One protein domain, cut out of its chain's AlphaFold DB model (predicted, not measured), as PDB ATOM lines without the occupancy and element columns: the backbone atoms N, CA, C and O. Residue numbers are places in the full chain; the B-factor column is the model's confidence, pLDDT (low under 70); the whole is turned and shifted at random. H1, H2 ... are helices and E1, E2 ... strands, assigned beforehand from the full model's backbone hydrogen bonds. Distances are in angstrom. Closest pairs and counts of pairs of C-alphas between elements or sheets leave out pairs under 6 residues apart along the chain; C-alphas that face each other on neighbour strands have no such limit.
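AT A GLANCE: This is residues 6 to 120 of the 127 residues of an uncharacterized protein of Gemmiger sp. An87 (UniProt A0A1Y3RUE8). One antiparallel sheet of eight strands curls round like part of a barrel, its two edge strands E5 and E6 coming near each other at one place, Leu 64 and Leu 83, and the long link of residues 67 to 82 running from one edge to the other across the open side. The short helix H1 sits at one end of this curl, over E2, and H2 at the end of the printed part lies away from the sheet. The printed part has 115 residues, with two named helices and eight named strands in the order H1 E1 E2 E3 E4 E5 E6 E7 E8 H2; the sheet's order is E5 E4 E3 E2 E1 E8 E7 E6. The class is mostly strand, and the whole is compact, with a radius of gyration of the C-alphas of 13.7 A and a rounded outline of 37 by 31 by 29 A.

HOW THE PARTS SIT: The sheet is strongly twisted and curled, the way across it turning by 138 degrees. E2, residues 25 to 32, and E3, residues 36 to 43, form a hairpin at 163 degrees, with N 28 and O 40 2.8 A apart. E4, residues 50 to 58, is antiparallel to E3, with N 39 and O 54 at 2.9 A. The edge strand E5, residues 64 to 66, pairs with E4 through N 65 and O 57, 2.9 A. On the other side of E2 is E1, residues 14 to 19, with N 17 and O 29 at 2.8 A; these five strands form a meander, each the antiparallel neighbour of the one before. E8, residues 99 to 106, pairs with E1 through N 16 and O 104, 2.8 A. Its pairing is staggered: residues 99 to 100 pair with E7, residues 90 to 93, where N 100 and O 91 are 2.9 A apart, and residues 100 to 106 with E1. E7 and the other edge strand, E6, residues 83 to 87, have N 92 and O 85 at 2.9 A; E6, E7 and E8 form a second meander. The closest C-alphas of E5 and E6, those of Leu 64 and Leu 83, are 7.7 A apart. H1, residues 6 to 9, is on the sheet at a height of 6.5 A, only just over E2, on which 3 of its C-alphas fall; its closest C-alpha to E2 is that of Ala 9, 5.0 A from that of Phe 31. H2, residues 116 to 120, is not on the sheet and is apart from H1. In H2 the O i to N i+4 pair is within hydrogen-bond range; H1 is too short for such a pair.

IN THESE COORDINATES: H1 begins at C-alpha 6, (110.776, 131.039, 182.418). The longer strands measure 23.7 A for E3, 23.0 A for E4, 22.5 A for E2, 20.4 A for E8 and 16.6 A for E1. E4 begins at C-alpha 50, (134.964, 130.533, 175.957). H2 ends at C-alpha 120, (115.349, 140.972, 192.741).

THE WHOLE: The two C-alphas farthest apart, those of Glu 46 and Pro 60, are 39.3 A apart. The printed part has no cut. The link from E5 to E6, of 16 residues, is long. The mean pLDDT of the printed part is 94.2, and residues 46 to 47 are under 70.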
ATOM      1  N   LYS A   6     111.096 130.934 180.990       94.44
ATOM      2  CA  LYS A   6     110.776 131.039 182.418       94.44
ATOM      3  C   LYS A   6     110.454 129.683 183.052       94.44
ATOM      4  O   LYS A   6     110.925 129.409 184.147       94.44
ATOM      5  N   GLN A   7     109.688 128.827 182.371       94.25
ATOM      6  CA  GLN A   7     109.427 127.465 182.855       94.25
ATOM      7  C   GLN A   7     110.718 126.644 182.916       94.25
ATOM      8  O   GLN A   7     110.971 125.988 183.921       94.25
ATOM      9  N   LEU A   8     111.560 126.735 181.881       95.38
ATOM     10  CA  LEU A   8     112.844 126.026 181.815       95.38
ATOM     11  C   LEU A   8     113.890 126.583 182.798       95.38
ATOM     12  O   LEU A   8     114.787 125.867 183.217       95.38
ATOM     13  N   ALA A   9     113.764 127.846 183.211       95.06
ATOM     14  CA  ALA A   9     114.576 128.473 184.255       95.06
ATOM     15  C   ALA A   9     114.188 128.036 185.682       95.06
ATOM     16  O   ALA A   9     114.939 128.277 186.632       95.06
ATOM     17  N   GLY A  10     113.000 127.448 185.857       90.81
ATOM     18  CA  GLY A  10     112.444 127.118 187.165       90.81
ATOM     19  C   GLY A  10     112.199 128.355 188.041       90.81
ATOM     20  O   GLY A  10     111.783 129.416 187.577       90.81
ATOM     21  N   THR A  11     112.449 128.234 189.345       89.00
ATOM     22  CA  THR A  11     112.239 129.321 190.324       89.00
ATOM     23  C   THR A  11     113.448 130.262 190.460       89.00
ATOM     24  O   THR A  11     113.405 131.248 191.208       89.00
ATOM     25  N   HIS A  12     114.535 129.989 189.736       89.50
ATOM     26  CA  HIS A  12     115.836 130.644 189.875       89.50
ATOM     27  C   HIS A  12     115.932 131.955 189.073       89.50
ATOM     28  O   HIS A  12     114.926 132.498 188.622       89.50
ATOM     29  N   CYS A  13     117.116 132.573 189.006       94.56
ATOM     30  CA  CYS A  13     117.389 133.592 187.985       94.56
ATOM     31  C   CYS A  13     117.517 132.920 186.616       94.56
ATOM     32  O   CYS A  13     117.064 133.443 185.603       94.56
ATOM     33  N   GLY A  14     118.117 131.742 186.589       97.00
ATOM     34  CA  GLY A  14     118.073 130.884 185.430       97.00
ATOM     35  C   GLY A  14     118.648 129.516 185.725       97.00
ATOM     36  O   GLY A  14     119.142 129.259 186.827       97.00
ATOM     37  N   ARG A  15     118.561 128.668 184.711       98.06
ATOM     38  CA  ARG A  15     119.029 127.288 184.713       98.06
ATOM     39  C   ARG A  15     119.837 127.039 183.454       98.06
ATOM     40  O   ARG A  15     119.450 127.479 182.369       98.06
ATOM     41  N   ARG A  16     120.975 126.366 183.600       98.38
ATOM     42  CA  ARG A  16     121.872 126.000 182.508       98.38
ATOM     43  C   ARG A  16     121.778 124.518 182.256       98.38
ATOM     44  O   ARG A  16     121.935 123.713 183.169       98.38
ATOM     45  N   TYR A  17     121.611 124.214 180.986       98.25
ATOM     46  CA  TYR A  17     121.667 122.887 180.431       98.25
ATOM     47  C   TYR A  17     122.957 122.744 179.644       98.25
ATOM     48  O   TYR A  17     123.377 123.679 178.960       98.25
ATOM     49  N   GLU A  18     123.576 121.586 179.735       97.12
ATOM     50  CA  GLU A  18     124.777 121.242 178.997       97.12
ATOM     51  C   GLU A  18     124.479 120.060 178.091       97.12
ATOM     52  O   GLU A  18     123.890 119.069 178.526       97.12
ATOM     53  N   LYS A  19     124.855 120.187 176.817       96.62
ATOM     54  CA  LYS A  19     124.755 119.086 175.865       96.62
ATOM     55  C   LYS A  19     125.722 117.985 176.286       96.62
ATOM     56  O   LYS A  19     126.876 118.280 176.597       96.62
ATOM     57  N   GLU A  20     125.270 116.735 176.249       93.31
ATOM     58  CA  GLU A  20     126.122 115.580 176.520       93.31
ATOM     59  C   GLU A  20     127.421 115.640 175.697       93.31
ATOM     60  O   GLU A  20     127.461 116.156 174.571       93.31
ATOM     61  N   TYR A  21     128.506 115.123 176.272       85.06
ATOM     62  CA  TYR A  21     129.826 115.181 175.658       85.06
ATOM     63  C   TYR A  21     129.896 114.287 174.415       85.06
ATOM     64  O   TYR A  21     129.856 113.062 174.511       85.06
ATOM     65  N   LEU A  22     130.048 114.896 173.239       77.44
ATOM     66  CA  LEU A  22     130.098 114.171 171.957       77.44
ATOM     67  C   LEU A  22     131.326 114.508 171.125       77.44
ATOM     68  O   LEU A  22     131.695 113.764 170.220       77.44
ATOM     69  N   ASN A  23     131.902 115.679 171.364       72.06
ATOM     70  CA  ASN A  23     132.967 116.251 170.564       72.06
ATOM     71  C   ASN A  23     133.850 117.147 171.453       72.06
ATOM     72  O   ASN A  23     133.712 117.185 172.672       72.06
ATOM     73  N   LYS A  24     134.763 117.891 170.830       84.94
ATOM     74  CA  LYS A  24     135.711 118.795 171.501       84.94
ATOM     75  C   LYS A  24     135.098 120.061 172.126       84.94
ATOM     76  O   LYS A  24     135.852 120.872 172.664       84.94
ATOM     77  N   PHE A  25     133.782 120.256 172.054       91.69
ATOM     78  CA  PHE A  25     133.090 121.445 172.543       91.69
ATOM     79  C   PHE A  25     132.068 121.138 173.629       91.69
ATOM     80  O   PHE A  25     131.320 120.165 173.562       91.69
ATOM     81  N   ARG A  26     132.019 122.040 174.603       93.19
ATOM     82  CA  ARG A  26     131.020 122.093 175.660       93.19
ATOM     83  C   ARG A  26     129.971 123.127 175.285       93.19
ATOM     84  O   ARG A  26     130.231 124.326 175.393       93.19
ATOM     85  N   ASP A  27     128.810 122.658 174.854       96.12
ATOM     86  CA  ASP A  27     127.692 123.518 174.481       96.12
ATOM     87  C   ASP A  27     126.728 123.657 175.654       96.12
ATOM     88  O   ASP A  27     126.266 122.672 176.228       96.12
ATOM     89  N   CYS A  28     126.444 124.897 176.028       97.19
ATOM     90  CA  CYS A  28     125.595 125.249 177.153       97.19
ATOM     91  C   CYS A  28     124.434 126.124 176.684       97.19
ATOM     92  O   CYS A  28     124.632 127.085 175.942       97.19
ATOM     93  N   LEU A  29     123.235 125.847 177.186       98.06
ATOM     94  CA  LEU A  29     122.040 126.646 176.960       98.06
ATOM     95  C   LEU A  29     121.487 127.096 178.311       98.06
ATOM     96  O   LEU A  29     121.136 126.282 179.158       98.06
ATOM     97  N   SER A  30     121.455 128.401 178.544       98.50
ATOM     98  CA  SER A  30     120.952 128.997 179.782       98.50
ATOM     99  C   SER A  30     119.602 129.652 179.525       98.50
ATOM    100  O   SER A  30     119.501 130.506 178.647       98.50
ATOM    101  N   PHE A  31     118.586 129.278 180.295       98.06
ATOM    102  CA  PHE A  31     117.259 129.890 180.269       98.06
ATOM    103  C   PHE A  31     117.096 130.791 181.485       98.06
ATOM    104  O   PHE A  31     117.436 130.389 182.597       98.06
ATOM    105  N   TYR A  32     116.576 131.997 181.278       97.69
ATOM    106  CA  TYR A  32     116.411 132.995 182.330       97.69
ATOM    107  C   TYR A  32     114.941 133.257 182.643       97.69
ATOM    108  O   TYR A  32     114.059 133.123 181.791       97.69
ATOM    109  N   TYR A  33     114.694 133.684 183.882       95.19
ATOM    110  CA  TYR A  33     113.353 133.960 184.398       95.19
ATOM    111  C   TYR A  33     112.576 134.990 183.564       95.19
ATOM    112  O   TYR A  33     111.353 134.933 183.529       95.19
ATOM    113  N   ASP A  34     113.278 135.905 182.885       94.50
ATOM    114  CA  ASP A  34     112.707 137.002 182.097       94.50
ATOM    115  C   ASP A  34     112.462 136.644 180.621       94.50
ATOM    116  O   ASP A  34     112.257 137.531 179.794       94.50
ATOM    117  N   GLY A  35     112.496 135.356 180.270       94.19
ATOM    118  CA  GLY A  35     112.183 134.891 178.917       94.19
ATOM    119  C   GLY A  35     113.393 134.785 177.981       94.19
ATOM    120  O   GLY A  35     113.253 134.283 176.864       94.19
ATOM    121  N   LYS A  36     114.578 135.233 178.411       96.94
ATOM    122  CA  LYS A  36     115.789 135.181 177.586       96.94
ATOM    123  C   LYS A  36     116.448 133.810 177.618       96.94
ATOM    124  O   LYS A  36     116.383 133.084 178.609       96.94
ATOM    125  N   VAL A  37     117.151 133.504 176.535       98.44
ATOM    126  CA  VAL A  37     117.964 132.301 176.370       98.44
ATOM    127  C   VAL A  37     119.370 132.707 175.950       98.44
ATOM    128  O   VAL A  37     119.553 133.657 175.191       98.44
ATOM    129  N   ARG A  38     120.386 131.998 176.434       98.31
ATOM    130  CA  ARG A  38     121.783 132.206 176.056       98.31
ATOM    131  C   ARG A  38     122.410 130.879 175.668       98.31
ATOM    132  O   ARG A  38     122.504 129.993 176.510       98.31
ATOM    133  N   PHE A  39     122.893 130.778 174.438       98.44
ATOM    134  CA  PHE A  39     123.810 129.716 174.039       98.44
ATOM    135  C   PHE A  39     125.249 130.166 174.305       98.44
ATOM    136  O   PHE A  39     125.610 131.298 173.978       98.44
ATOM    137  N   GLU A  40     126.072 129.295 174.879       97.25
ATOM    138  CA  GLU A  40     127.511 129.493 175.062       97.25
ATOM    139  C   GLU A  40     128.255 128.211 174.677       97.25
ATOM    140  O   GLU A  40     127.904 127.133 175.149       97.25
ATOM    141  N   ARG A  41     129.304 128.336 173.862       96.00
ATOM    142  CA  ARG A  41     130.207 127.239 173.500       96.00
ATOM    143  C   ARG A  41     131.577 127.459 174.127       96.00
ATOM    144  O   ARG A  41     132.135 128.556 174.043       96.00
ATOM    145  N   PHE A  42     132.141 126.401 174.698       93.75
ATOM    146  CA  PHE A  42     133.503 126.369 175.235       93.75
ATOM    147  C   PHE A  42     134.314 125.243 174.581       93.75
ATOM    148  O   PHE A  42     133.750 124.232 174.167       93.75
ATOM    149  N   CYS A  43     135.634 125.390 174.502       90.25
ATOM    150  CA  CYS A  43     136.534 124.282 174.158       90.25
ATOM    151  C   CYS A  43     136.740 123.353 175.367       90.25
ATOM    152  O   CYS A  43     136.765 123.821 176.504       90.25
ATOM    153  N   TYR A  44     136.960 122.061 175.119       81.94
ATOM    154  CA  TYR A  44     137.476 121.113 176.115       81.94
ATOM    155  C   TYR A  44     139.014 121.014 176.074       81.94
ATOM    156  O   TYR A  44     139.618 121.193 175.019       81.94
ATOM    157  N   GLY A  45     139.642 120.693 177.214       72.50
ATOM    158  CA  GLY A  45     141.092 120.462 177.351       72.50
ATOM    159  C   GLY A  45     141.782 121.391 178.359       72.50
ATOM    160  O   GLY A  45     141.126 122.213 178.993       72.50
ATOM    161  N   GLU A  46     143.110 121.281 178.498       67.31
ATOM    162  CA  GLU A  46     143.905 122.077 179.461       67.31
ATOM    163  C   GLU A  46     143.809 123.598 179.243       67.31
ATOM    164  O   GLU A  46     144.027 124.371 180.171       67.31
ATOM    165  N   GLY A  47     143.425 124.038 178.040       67.56
ATOM    166  CA  GLY A  47     143.171 125.440 177.703       67.56
ATOM    167  C   GLY A  47     141.691 125.805 177.572       67.56
ATOM    168  O   GLY A  47     141.386 126.716 176.805       67.56
ATOM    169  N   ALA A  48     140.771 125.075 178.223       73.50
ATOM    170  CA  ALA A  48     139.324 125.259 178.075       73.50
ATOM    171  C   ALA A  48     138.918 126.742 178.165       73.50
ATOM    172  O   ALA A  48     139.001 127.377 179.216       73.50
ATOM    173  N   CYS A  49     138.479 127.296 177.037       86.12
ATOM    174  CA  CYS A  49     138.171 128.710 176.889       86.12
ATOM    175  C   CYS A  49     136.768 128.908 176.315       86.12
ATOM    176  O   CYS A  49     136.210 128.036 175.645       86.12
ATOM    177  N   PHE A  50     136.188 130.072 176.601       93.19
ATOM    178  CA  PHE A  50     134.964 130.533 175.957       93.19
ATOM    179  C   PHE A  50     135.238 130.778 174.469       93.19
ATOM    180  O   PHE A  50     136.160 131.521 174.139       93.19
ATOM    181  N   VAL A  51     134.445 130.157 173.593       94.69
ATOM    182  CA  VAL A  51     134.566 130.312 172.137       94.69
ATOM    183  C   VAL A  51     133.648 131.431 171.672       94.69
ATOM    184  O   VAL A  51     134.106 132.440 171.150       94.69
ATOM    185  N   PHE A  52     132.345 131.272 171.905       96.44
ATOM    186  CA  PHE A  52     131.348 132.290 171.604       96.44
ATOM    187  C   PHE A  52     130.087 132.070 172.436       96.44
ATOM    188  O   PHE A  52     129.888 131.035 173.075       96.44
ATOM    189  N   GLY A  53     129.183 133.040 172.373       97.25
ATOM    190  CA  GLY A  53     127.808 132.795 172.757       97.25
ATOM    191  C   GLY A  53     126.864 133.780 172.099       97.25
ATOM    192  O   GLY A  53     127.233 134.928 171.834       97.25
ATOM    193  N   VAL A  54     125.613 133.372 171.937       98.38
ATOM    194  CA  VAL A  54     124.560 134.160 171.289       98.38
ATOM    195  C   VAL A  54     123.294 134.200 172.152       98.38
ATOM    196  O   VAL A  54     122.963 133.245 172.854       98.38
ATOM    197  N   TRP A  55     122.642 135.365 172.193       98.38
ATOM    198  CA  TRP A  55     121.352 135.536 172.867       98.38
ATOM    199  C   TRP A  55     120.226 135.049 171.964       98.38
ATOM    200  O   TRP A  55     120.306 135.177 170.746       98.38
ATOM    201  N   ALA A  56     119.171 134.518 172.565       98.44
ATOM    202  CA  ALA A  56     117.993 134.033 171.872       98.44
ATOM    203  C   ALA A  56     116.726 134.231 172.711       98.44
ATOM    204  O   ALA A  56     116.772 134.541 173.906       98.44
ATOM    205  N   SER A  57     115.588 134.011 172.069       97.31
ATOM    206  CA  SER A  57     114.300 133.750 172.704       97.31
ATOM    207  C   SER A  57     113.781 132.383 172.262       97.31
ATOM    208  O   SER A  57     114.224 131.847 171.245       97.31
ATOM    209  N   ILE A  58     112.853 131.814 173.031       97.38
ATOM    210  CA  ILE A  58     112.149 130.578 172.677       97.38
ATOM    211  C   ILE A  58     110.658 130.871 172.504       97.38
ATOM    212  O   ILE A  58     110.064 131.559 173.338       97.38
ATOM    213  N   SER A  59     110.067 130.383 171.414       96.50
ATOM    214  CA  SER A  59     108.625 130.481 171.179       96.50
ATOM    215  C   SER A  59     107.853 129.436 172.002       96.50
ATOM    216  O   SER A  59     108.450 128.451 172.450       96.50
ATOM    217  N   PRO A  60     106.526 129.589 172.172       95.81
ATOM    218  CA  PRO A  60     105.674 128.569 172.791       95.81
ATOM    219  C   PRO A  60     105.806 127.174 172.168       95.81
ATOM    220  O   PRO A  60     105.739 126.166 172.873       95.81
ATOM    221  N   GLU A  61     106.051 127.115 170.859       96.19
ATOM    222  CA  GLU A  61     106.257 125.894 170.077       96.19
ATOM    223  C   GLU A  61     107.658 125.290 170.265       96.19
ATOM    224  O   GLU A  61     107.927 124.207 169.751       96.19
ATOM    225  N   GLY A  62     108.544 125.965 171.000       96.31
ATOM    226  CA  GLY A  62     109.907 125.522 171.273       96.31
ATOM    227  C   GLY A  62     110.952 126.028 170.279       96.31
ATOM    228  O   GLY A  62     112.107 125.626 170.386       96.31
ATOM    229  N   VAL A  63     110.602 126.903 169.331       98.00
ATOM    230  CA  VAL A  63     111.547 127.415 168.322       98.00
ATOM    231  C   VAL A  63     112.472 128.465 168.934       98.00
ATOM    232  O   VAL A  63     112.004 129.439 169.525       98.00
ATOM    233  N   LEU A  64     113.784 128.294 168.765       98.25
ATOM    234  CA  LEU A  64     114.805 129.246 169.196       98.25
ATOM    235  C   LEU A  64     115.064 130.293 168.108       98.25
ATOM    236  O   LEU A  64     115.457 129.972 166.989       98.25
ATOM    237  N   THR A  65     114.877 131.566 168.457       97.94
ATOM    238  CA  THR A  65     115.210 132.707 167.593       97.94
ATOM    239  C   THR A  65     116.433 133.422 168.142       97.94
ATOM    240  O   THR A  65     116.369 134.030 169.210       97.94
ATOM    241  N   TYR A  66     117.546 133.362 167.414       98.38
ATOM    242  CA  TYR A  66     118.810 133.967 167.830       98.38
ATOM    243  C   TYR A  66     118.930 135.431 167.407       98.38
ATOM    244  O   TYR A  66     118.503 135.820 166.320       98.38
ATOM    245  N   GLN A  67     119.550 136.242 168.263       97.81
ATOM    246  CA  GLN A  67     119.816 137.649 167.996       97.81
ATOM    247  C   GLN A  67     120.834 137.797 166.860       97.81
ATOM    248  O   GLN A  67     121.934 137.251 166.923       97.81
ATOM    249  N   GLN A  68     120.449 138.573 165.850       96.31
ATOM    250  CA  GLN A  68     121.254 138.920 164.681       96.31
ATOM    251  C   GLN A  68     121.727 140.388 164.759       96.31
ATOM    252  O   GLN A  68     121.078 141.191 165.441       96.31
ATOM    253  N   PRO A  69     122.797 140.773 164.037       96.50
ATOM    254  CA  PRO A  69     123.694 139.900 163.277       96.50
ATOM    255  C   PRO A  69     124.573 139.046 164.198       96.50
ATOM    256  O   PRO A  69     124.834 139.417 165.343       96.50
ATOM    257  N   PHE A  70     125.035 137.907 163.695       96.94
ATOM    258  CA  PHE A  70     126.021 137.098 164.401       96.94
ATOM    259  C   PHE A  70     127.406 137.743 164.405       96.94
ATOM    260  O   PHE A  70     127.841 138.336 163.417       96.94
ATOM    261  N   ASP A  71     128.105 137.584 165.531       93.94
ATOM    262  CA  ASP A  71     129.549 137.790 165.584       93.94
ATOM    263  C   ASP A  71     130.239 136.784 164.637       93.94
ATOM    264  O   ASP A  71     129.783 135.638 164.562       93.94
ATOM    265  N   PRO A  72     131.319 137.162 163.925       94.81
ATOM    266  CA  PRO A  72     132.008 136.273 162.987       94.81
ATOM    267  C   PRO A  72     132.484 134.934 163.570       94.81
ATOM    268  O   PRO A  72     132.703 133.991 162.814       94.81
ATOM    269  N   LEU A  73     132.668 134.843 164.892       92.00
ATOM    270  CA  LEU A  73     133.082 133.616 165.579       92.00
ATOM    271  C   LEU A  73     131.928 132.641 165.842       92.00
ATOM    272  O   LEU A  73     132.173 131.503 166.249       92.00
ATOM    273  N   VAL A  74     130.678 133.074 165.664       96.75
ATOM    274  CA  VAL A  74     129.514 132.206 165.842       96.75
ATOM    275  C   VAL A  74     129.464 131.210 164.695       96.75
ATOM    276  O   VAL A  74     129.362 131.586 163.533       96.75
ATOM    277  N   ASP A  75     129.471 129.932 165.056       95.62
ATOM    278  CA  ASP A  75     129.152 128.817 164.172       95.62
ATOM    279  C   ASP A  75     127.629 128.586 164.203       95.62
ATOM    280  O   ASP A  75     127.119 128.113 165.224       95.62
ATOM    281  N   PRO A  76     126.865 128.930 163.148       96.00
ATOM    282  CA  PRO A  76     125.411 128.785 163.159       96.00
ATOM    283  C   PRO A  76     124.945 127.326 163.202       96.00
ATOM    284  O   PRO A  76     123.856 127.057 163.707       96.00
ATOM    285  N   ASP A  77     125.755 126.385 162.712       94.56
ATOM    286  CA  ASP A  77     125.408 124.959 162.684       94.56
ATOM    287  C   ASP A  77     125.519 124.312 164.075       94.56
ATOM    288  O   ASP A  77     124.948 123.251 164.331       94.56
ATOM    289  N   ALA A  78     126.205 124.983 165.003       94.12
ATOM    290  CA  ALA A  78     126.259 124.625 166.415       94.12
ATOM    291  C   ALA A  78     124.949 124.862 167.174       94.12
ATOM    292  O   ALA A  78     124.737 124.279 168.241       94.12
ATOM    293  N   LEU A  79     124.134 125.799 166.692       97.69
ATOM    294  CA  LEU A  79     123.037 126.370 167.455       97.69
ATOM    295  C   LEU A  79     121.812 125.445 167.405       97.69
ATOM    296  O   LEU A  79     121.313 125.179 166.307       97.69
ATOM    297  N   PRO A  80     121.272 124.987 168.554       97.56
ATOM    298  CA  PRO A  80     120.025 124.231 168.555       97.56
ATOM    299  C   PRO A  80     118.879 125.090 168.011       97.56
ATOM    300  O   PRO A  80     118.794 126.275 168.338       97.56
ATOM    301  N   LYS A  81     117.985 124.534 167.191       98.12
ATOM    302  CA  LYS A  81     116.945 125.322 166.496       98.12
ATOM    303  C   LYS A  81     115.579 125.205 167.154       98.12
ATOM    304  O   LYS A  81     114.854 126.195 167.214       98.12
ATOM    305  N   ALA A  82     115.214 124.031 167.655       97.69
ATOM    306  CA  ALA A  82     113.918 123.824 168.292       97.69
ATOM    307  C   ALA A  82     113.988 122.807 169.430       97.69
ATOM    308  O   ALA A  82     114.604 121.758 169.281       97.69
ATOM    309  N   LEU A  83     113.323 123.092 170.551       97.94
ATOM    310  CA  LEU A  83     113.073 122.114 171.605       97.94
ATOM    311  C   LEU A  83     112.024 121.112 171.111       97.94
ATOM    312  O   LEU A  83     110.863 121.461 170.910       97.94
ATOM    313  N   THR A  84     112.438 119.864 170.911       97.12
ATOM    314  CA  THR A  84     111.613 118.804 170.310       97.12
ATOM    315  C   THR A  84     111.186 117.727 171.300       97.12
ATOM    316  O   THR A  84     110.260 116.976 171.011       97.12
ATOM    317  N   GLY A  85     111.822 117.650 172.469       96.12
ATOM    318  CA  GLY A  85     111.453 116.698 173.509       96.12
ATOM    319  C   GLY A  85     111.953 117.110 174.887       96.12
ATOM    320  O   GLY A  85     112.923 117.856 175.018       96.12
ATOM    321  N   GLN A  86     111.277 116.600 175.911       95.81
ATOM    322  CA  GLN A  86     111.644 116.784 177.309       95.81
ATOM    323  C   GLN A  86     111.288 115.521 178.101       95.81
ATOM    324  O   GLN A  86     110.158 115.040 178.027       95.81
ATOM    325  N   GLU A  87     112.240 115.019 178.883       95.81
ATOM    326  CA  GLU A  87     112.068 113.894 179.807       95.81
ATOM    327  C   GLU A  87     112.519 114.331 181.203       95.81
ATOM    328  O   GLU A  87     113.711 114.405 181.498       95.81
ATOM    329  N   GLY A  88     111.561 114.681 182.066       94.25
ATOM    330  CA  GLY A  88     111.876 115.326 183.342       94.25
ATOM    331  C   GLY A  88     112.620 116.648 183.116       94.25
ATOM    332  O   GLY A  88     112.097 117.547 182.458       94.25
ATOM    333  N   ASP A  89     113.840 116.741 183.641       94.44
ATOM    334  CA  ASP A  89     114.744 117.884 183.461       94.44
ATOM    335  C   ASP A  89     115.740 117.698 182.296       94.44
ATOM    336  O   ASP A  89     116.644 118.507 182.127       94.44
ATOM    337  N   VAL A  90     115.614 116.650 181.477       97.75
ATOM    338  CA  VAL A  90     116.460 116.459 180.287       97.75
ATOM    339  C   VAL A  90     115.758 117.029 179.061       97.75
ATOM    340  O   VAL A  90     114.590 116.725 178.816       97.75
ATOM    341  N   LEU A  91     116.471 117.840 178.279       98.00
ATOM    342  CA  LEU A  91     115.959 118.453 177.054       98.00
ATOM    343  C   LEU A  91     116.561 117.797 175.804       98.00
ATOM    344  O   LEU A  91     117.720 117.383 175.795       98.00
ATOM    345  N   TYR A  92     115.776 117.766 174.729       97.94
ATOM    346  CA  TYR A  92     116.170 117.255 173.419       97.94
ATOM    347  C   TYR A  92     115.803 118.274 172.346       97.94
ATOM    348  O   TYR A  92     114.640 118.661 172.223       97.94
ATOM    349  N   PHE A  93     116.780 118.689 171.547       97.81
ATOM    350  CA  PHE A  93     116.582 119.673 170.481       97.81
ATOM    351  C   PHE A  93     116.604 119.004 169.109       97.81
ATOM    352  O   PHE A  93     117.160 117.929 168.972       97.81
ATOM    353  N   ASP A  94     116.021 119.618 168.087       97.44
ATOM    354  CA  ASP A  94     116.207 119.266 166.672       97.44
ATOM    355  C   ASP A  94     115.922 117.796 166.292       97.44
ATOM    356  O   ASP A  94     116.512 117.264 165.350       97.44
ATOM    357  N   ASN A  95     115.023 117.122 167.019       96.94
ATOM    358  CA  ASN A  95     114.729 115.683 166.909       96.94
ATOM    359  C   ASN A  95     115.977 114.799 167.088       96.94
ATOM    360  O   ASN A  95     116.065 113.677 166.587       96.94
ATOM    361  N   GLN A  96     116.961 115.329 167.807       95.19
ATOM    362  CA  GLN A  96     118.217 114.689 168.123       95.19
ATOM    363  C   GLN A  96     118.068 113.886 169.431       95.19
ATOM    364  O   GLN A  96     117.598 114.406 170.436       95.19
ATOM    365  N   ARG A  97     118.558 112.633 169.454       94.69
ATOM    366  CA  ARG A  97     118.747 111.805 170.670       94.69
ATOM    367  C   ARG A  97     119.647 112.403 171.765       94.69
ATOM    368  O   ARG A  97     119.811 111.782 172.809       94.69
ATOM    369  N   TRP A  98     120.308 113.521 171.488       95.56
ATOM    370  CA  TRP A  98     121.417 114.012 172.282       95.56
ATOM    371  C   TRP A  98     120.893 114.833 173.445       95.56
ATOM    372  O   TRP A  98     120.152 115.800 173.242       95.56
ATOM    373  N   LYS A  99     121.276 114.430 174.652       97.31
ATOM    374  CA  LYS A  99     120.732 114.989 175.884       97.31
ATOM    375  C   LYS A  99     121.300 116.364 176.176       97.31
ATOM    376  O   LYS A  99     122.482 116.616 175.962       97.31
ATOM    377  N   TRP A 100     120.452 117.218 176.723       98.12
ATOM    378  CA  TRP A 100     120.837 118.453 177.382       98.12
ATOM    379  C   TRP A 100     120.407 118.359 178.840       98.12
ATOM    380  O   TRP A 100     119.216 118.412 179.145       98.12
ATOM    381  N   GLU A 101     121.375 118.170 179.728       97.69
ATOM    382  CA  GLU A 101     121.146 117.891 181.147       97.69
ATOM    383  C   GLU A 101     121.407 119.135 181.990       97.69
ATOM    384  O   GLU A 101     122.218 119.987 181.624       97.69
ATOM    385  N   VAL A 102     120.724 119.258 183.129       97.50
ATOM    386  CA  VAL A 102     120.932 120.385 184.045       97.50
ATOM    387  C   VAL A 102     122.362 120.361 184.576       97.50
ATOM    388  O   VAL A 102     122.758 119.449 185.293       97.50
ATOM    389  N   ALA A 103     123.121 121.403 184.248       96.06
ATOM    390  CA  ALA A 103     124.488 121.593 184.714       96.06
ATOM    391  C   ALA A 103     124.547 122.504 185.945       96.06
ATOM    392  O   ALA A 103     125.361 122.288 186.842       96.06
ATOM    393  N   SER A 104     123.707 123.543 185.997       96.19
ATOM    394  CA  SER A 104     123.634 124.432 187.160       96.19
ATOM    395  C   SER A 104     122.365 125.278 187.204       96.19
ATOM    396  O   SER A 104     121.832 125.696 186.176       96.19
ATOM    397  N   ASP A 105     121.944 125.604 188.424       96.25
ATOM    398  CA  ASP A 105     120.961 126.643 188.725       96.25
ATOM    399  C   ASP A 105     121.672 127.894 189.251       96.25
ATOM    400  O   ASP A 105     122.595 127.801 190.064       96.25
ATOM    401  N   PHE A 106     121.250 129.082 188.816       92.00
ATOM    402  CA  PHE A 106     121.848 130.351 189.246       92.00
ATOM    403  C   PHE A 106     120.822 131.242 189.926       92.00
ATOM    404  O   PHE A 106     119.745 131.526 189.404       92.00
ATOM    405  N   THR A 107     121.193 131.779 191.085       94.00
ATOM    406  CA  THR A 107     120.452 132.852 191.765       94.00
ATOM    407  C   THR A 107     120.752 134.228 191.165       94.00
ATOM    408  O   THR A 107     119.952 135.151 191.314       94.00
ATOM    409  N   SER A 108     121.880 134.356 190.458       95.50
ATOM    410  CA  SER A 108     122.312 135.533 189.703       95.50
ATOM    411  C   SER A 108     123.368 135.134 188.667       95.50
ATOM    412  O   SER A 108     124.047 134.127 188.851       95.50
ATOM    413  N   ASP A 109     123.538 135.938 187.622       95.94
ATOM    414  CA  ASP A 109     124.579 135.777 186.604       95.94
ATOM    415  C   ASP A 109     125.087 137.156 186.158       95.94
ATOM    416  O   ASP A 109     124.636 137.743 185.171       95.94
ATOM    417  N   ALA A 110     126.021 137.712 186.929       95.50
ATOM    418  CA  ALA A 110     126.561 139.043 186.668       95.50
ATOM    419  C   ALA A 110     127.268 139.143 185.304       95.50
ATOM    420  O   ALA A 110     127.148 140.183 184.656       95.50
ATOM    421  N   LYS A 111     127.928 138.064 184.843       93.94
ATOM    422  CA  LYS A 111     128.591 137.998 183.527       93.94
ATOM    423  C   LYS A 111     127.593 138.295 182.409       93.94
ATOM    424  O   LYS A 111     127.913 139.020 181.474       93.94
ATOM    425  N   ASN A 112     126.375 137.778 182.543       94.75
ATOM    426  CA  ASN A 112     125.306 137.953 181.567       94.75
ATOM    427  C   ASN A 112     124.299 139.062 181.945       94.75
ATOM    428  O   ASN A 112     123.210 139.143 181.382       94.75
ATOM    429  N   GLY A 113     124.662 139.956 182.874       94.75
ATOM    430  CA  GLY A 113     123.881 141.151 183.217       94.75
ATOM    431  C   GLY A 113     122.819 140.960 184.307       94.75
ATOM    432  O   GLY A 113     122.108 141.916 184.635       94.75
ATOM    433  N   TYR A 114     122.746 139.781 184.920       96.06
ATOM    434  CA  TYR A 114     121.810 139.421 185.983       96.06
ATOM    435  C   TYR A 114     122.446 139.568 187.366       96.06
ATOM    436  O   TYR A 114     122.657 138.593 188.082       96.06
ATOM    437  N   THR A 115     122.760 140.798 187.774       95.94
ATOM    438  CA  THR A 115     123.239 141.054 189.143       95.94
ATOM    439  C   THR A 115     122.125 140.796 190.170       95.94
ATOM    440  O   THR A 115     120.950 140.982 189.840       95.94
ATOM    441  N   PRO A 116     122.440 140.436 191.432       94.88
ATOM    442  CA  PRO A 116     121.420 140.141 192.445       94.88
ATOM    443  C   PRO A 116     120.350 141.233 192.593       94.88
ATOM    444  O   PRO A 116     119.159 140.936 192.688       94.88
ATOM    445  N   PHE A 117     120.758 142.506 192.532       93.69
ATOM    446  CA  PHE A 117     119.838 143.644 192.568       93.69
ATOM    447  C   PHE A 117     118.872 143.653 191.374       93.69
ATOM    448  O   PHE A 117     117.661 143.774 191.564       93.69
ATOM    449  N   LYS A 118     119.385 143.471 190.148       91.94
ATOM    450  CA  LYS A 118     118.561 143.429 188.929       91.94
ATOM    451  C   LYS A 118     117.597 142.245 188.935       91.94
ATOM    452  O   LYS A 118     116.450 142.410 188.536       91.94
ATOM    453  N   VAL A 119     118.035 141.082 189.418       93.19
ATOM    454  CA  VAL A 119     117.183 139.890 189.547       93.19
ATOM    455  C   VAL A 119     116.049 140.140 190.534       93.19
ATOM    456  O   VAL A 119     114.889 139.894 190.211       93.19
ATOM    457  N   LYS A 120     116.362 140.671 191.723       91.88
ATOM    458  CA  LYS A 120     115.349 140.972 192.741       91.88
ATOM    459  C   LYS A 120     114.314 141.970 192.216       91.88
ATOM    460  O   LYS A 120     113.120 141.738 192.379       91.88
TER     461      LYS A 120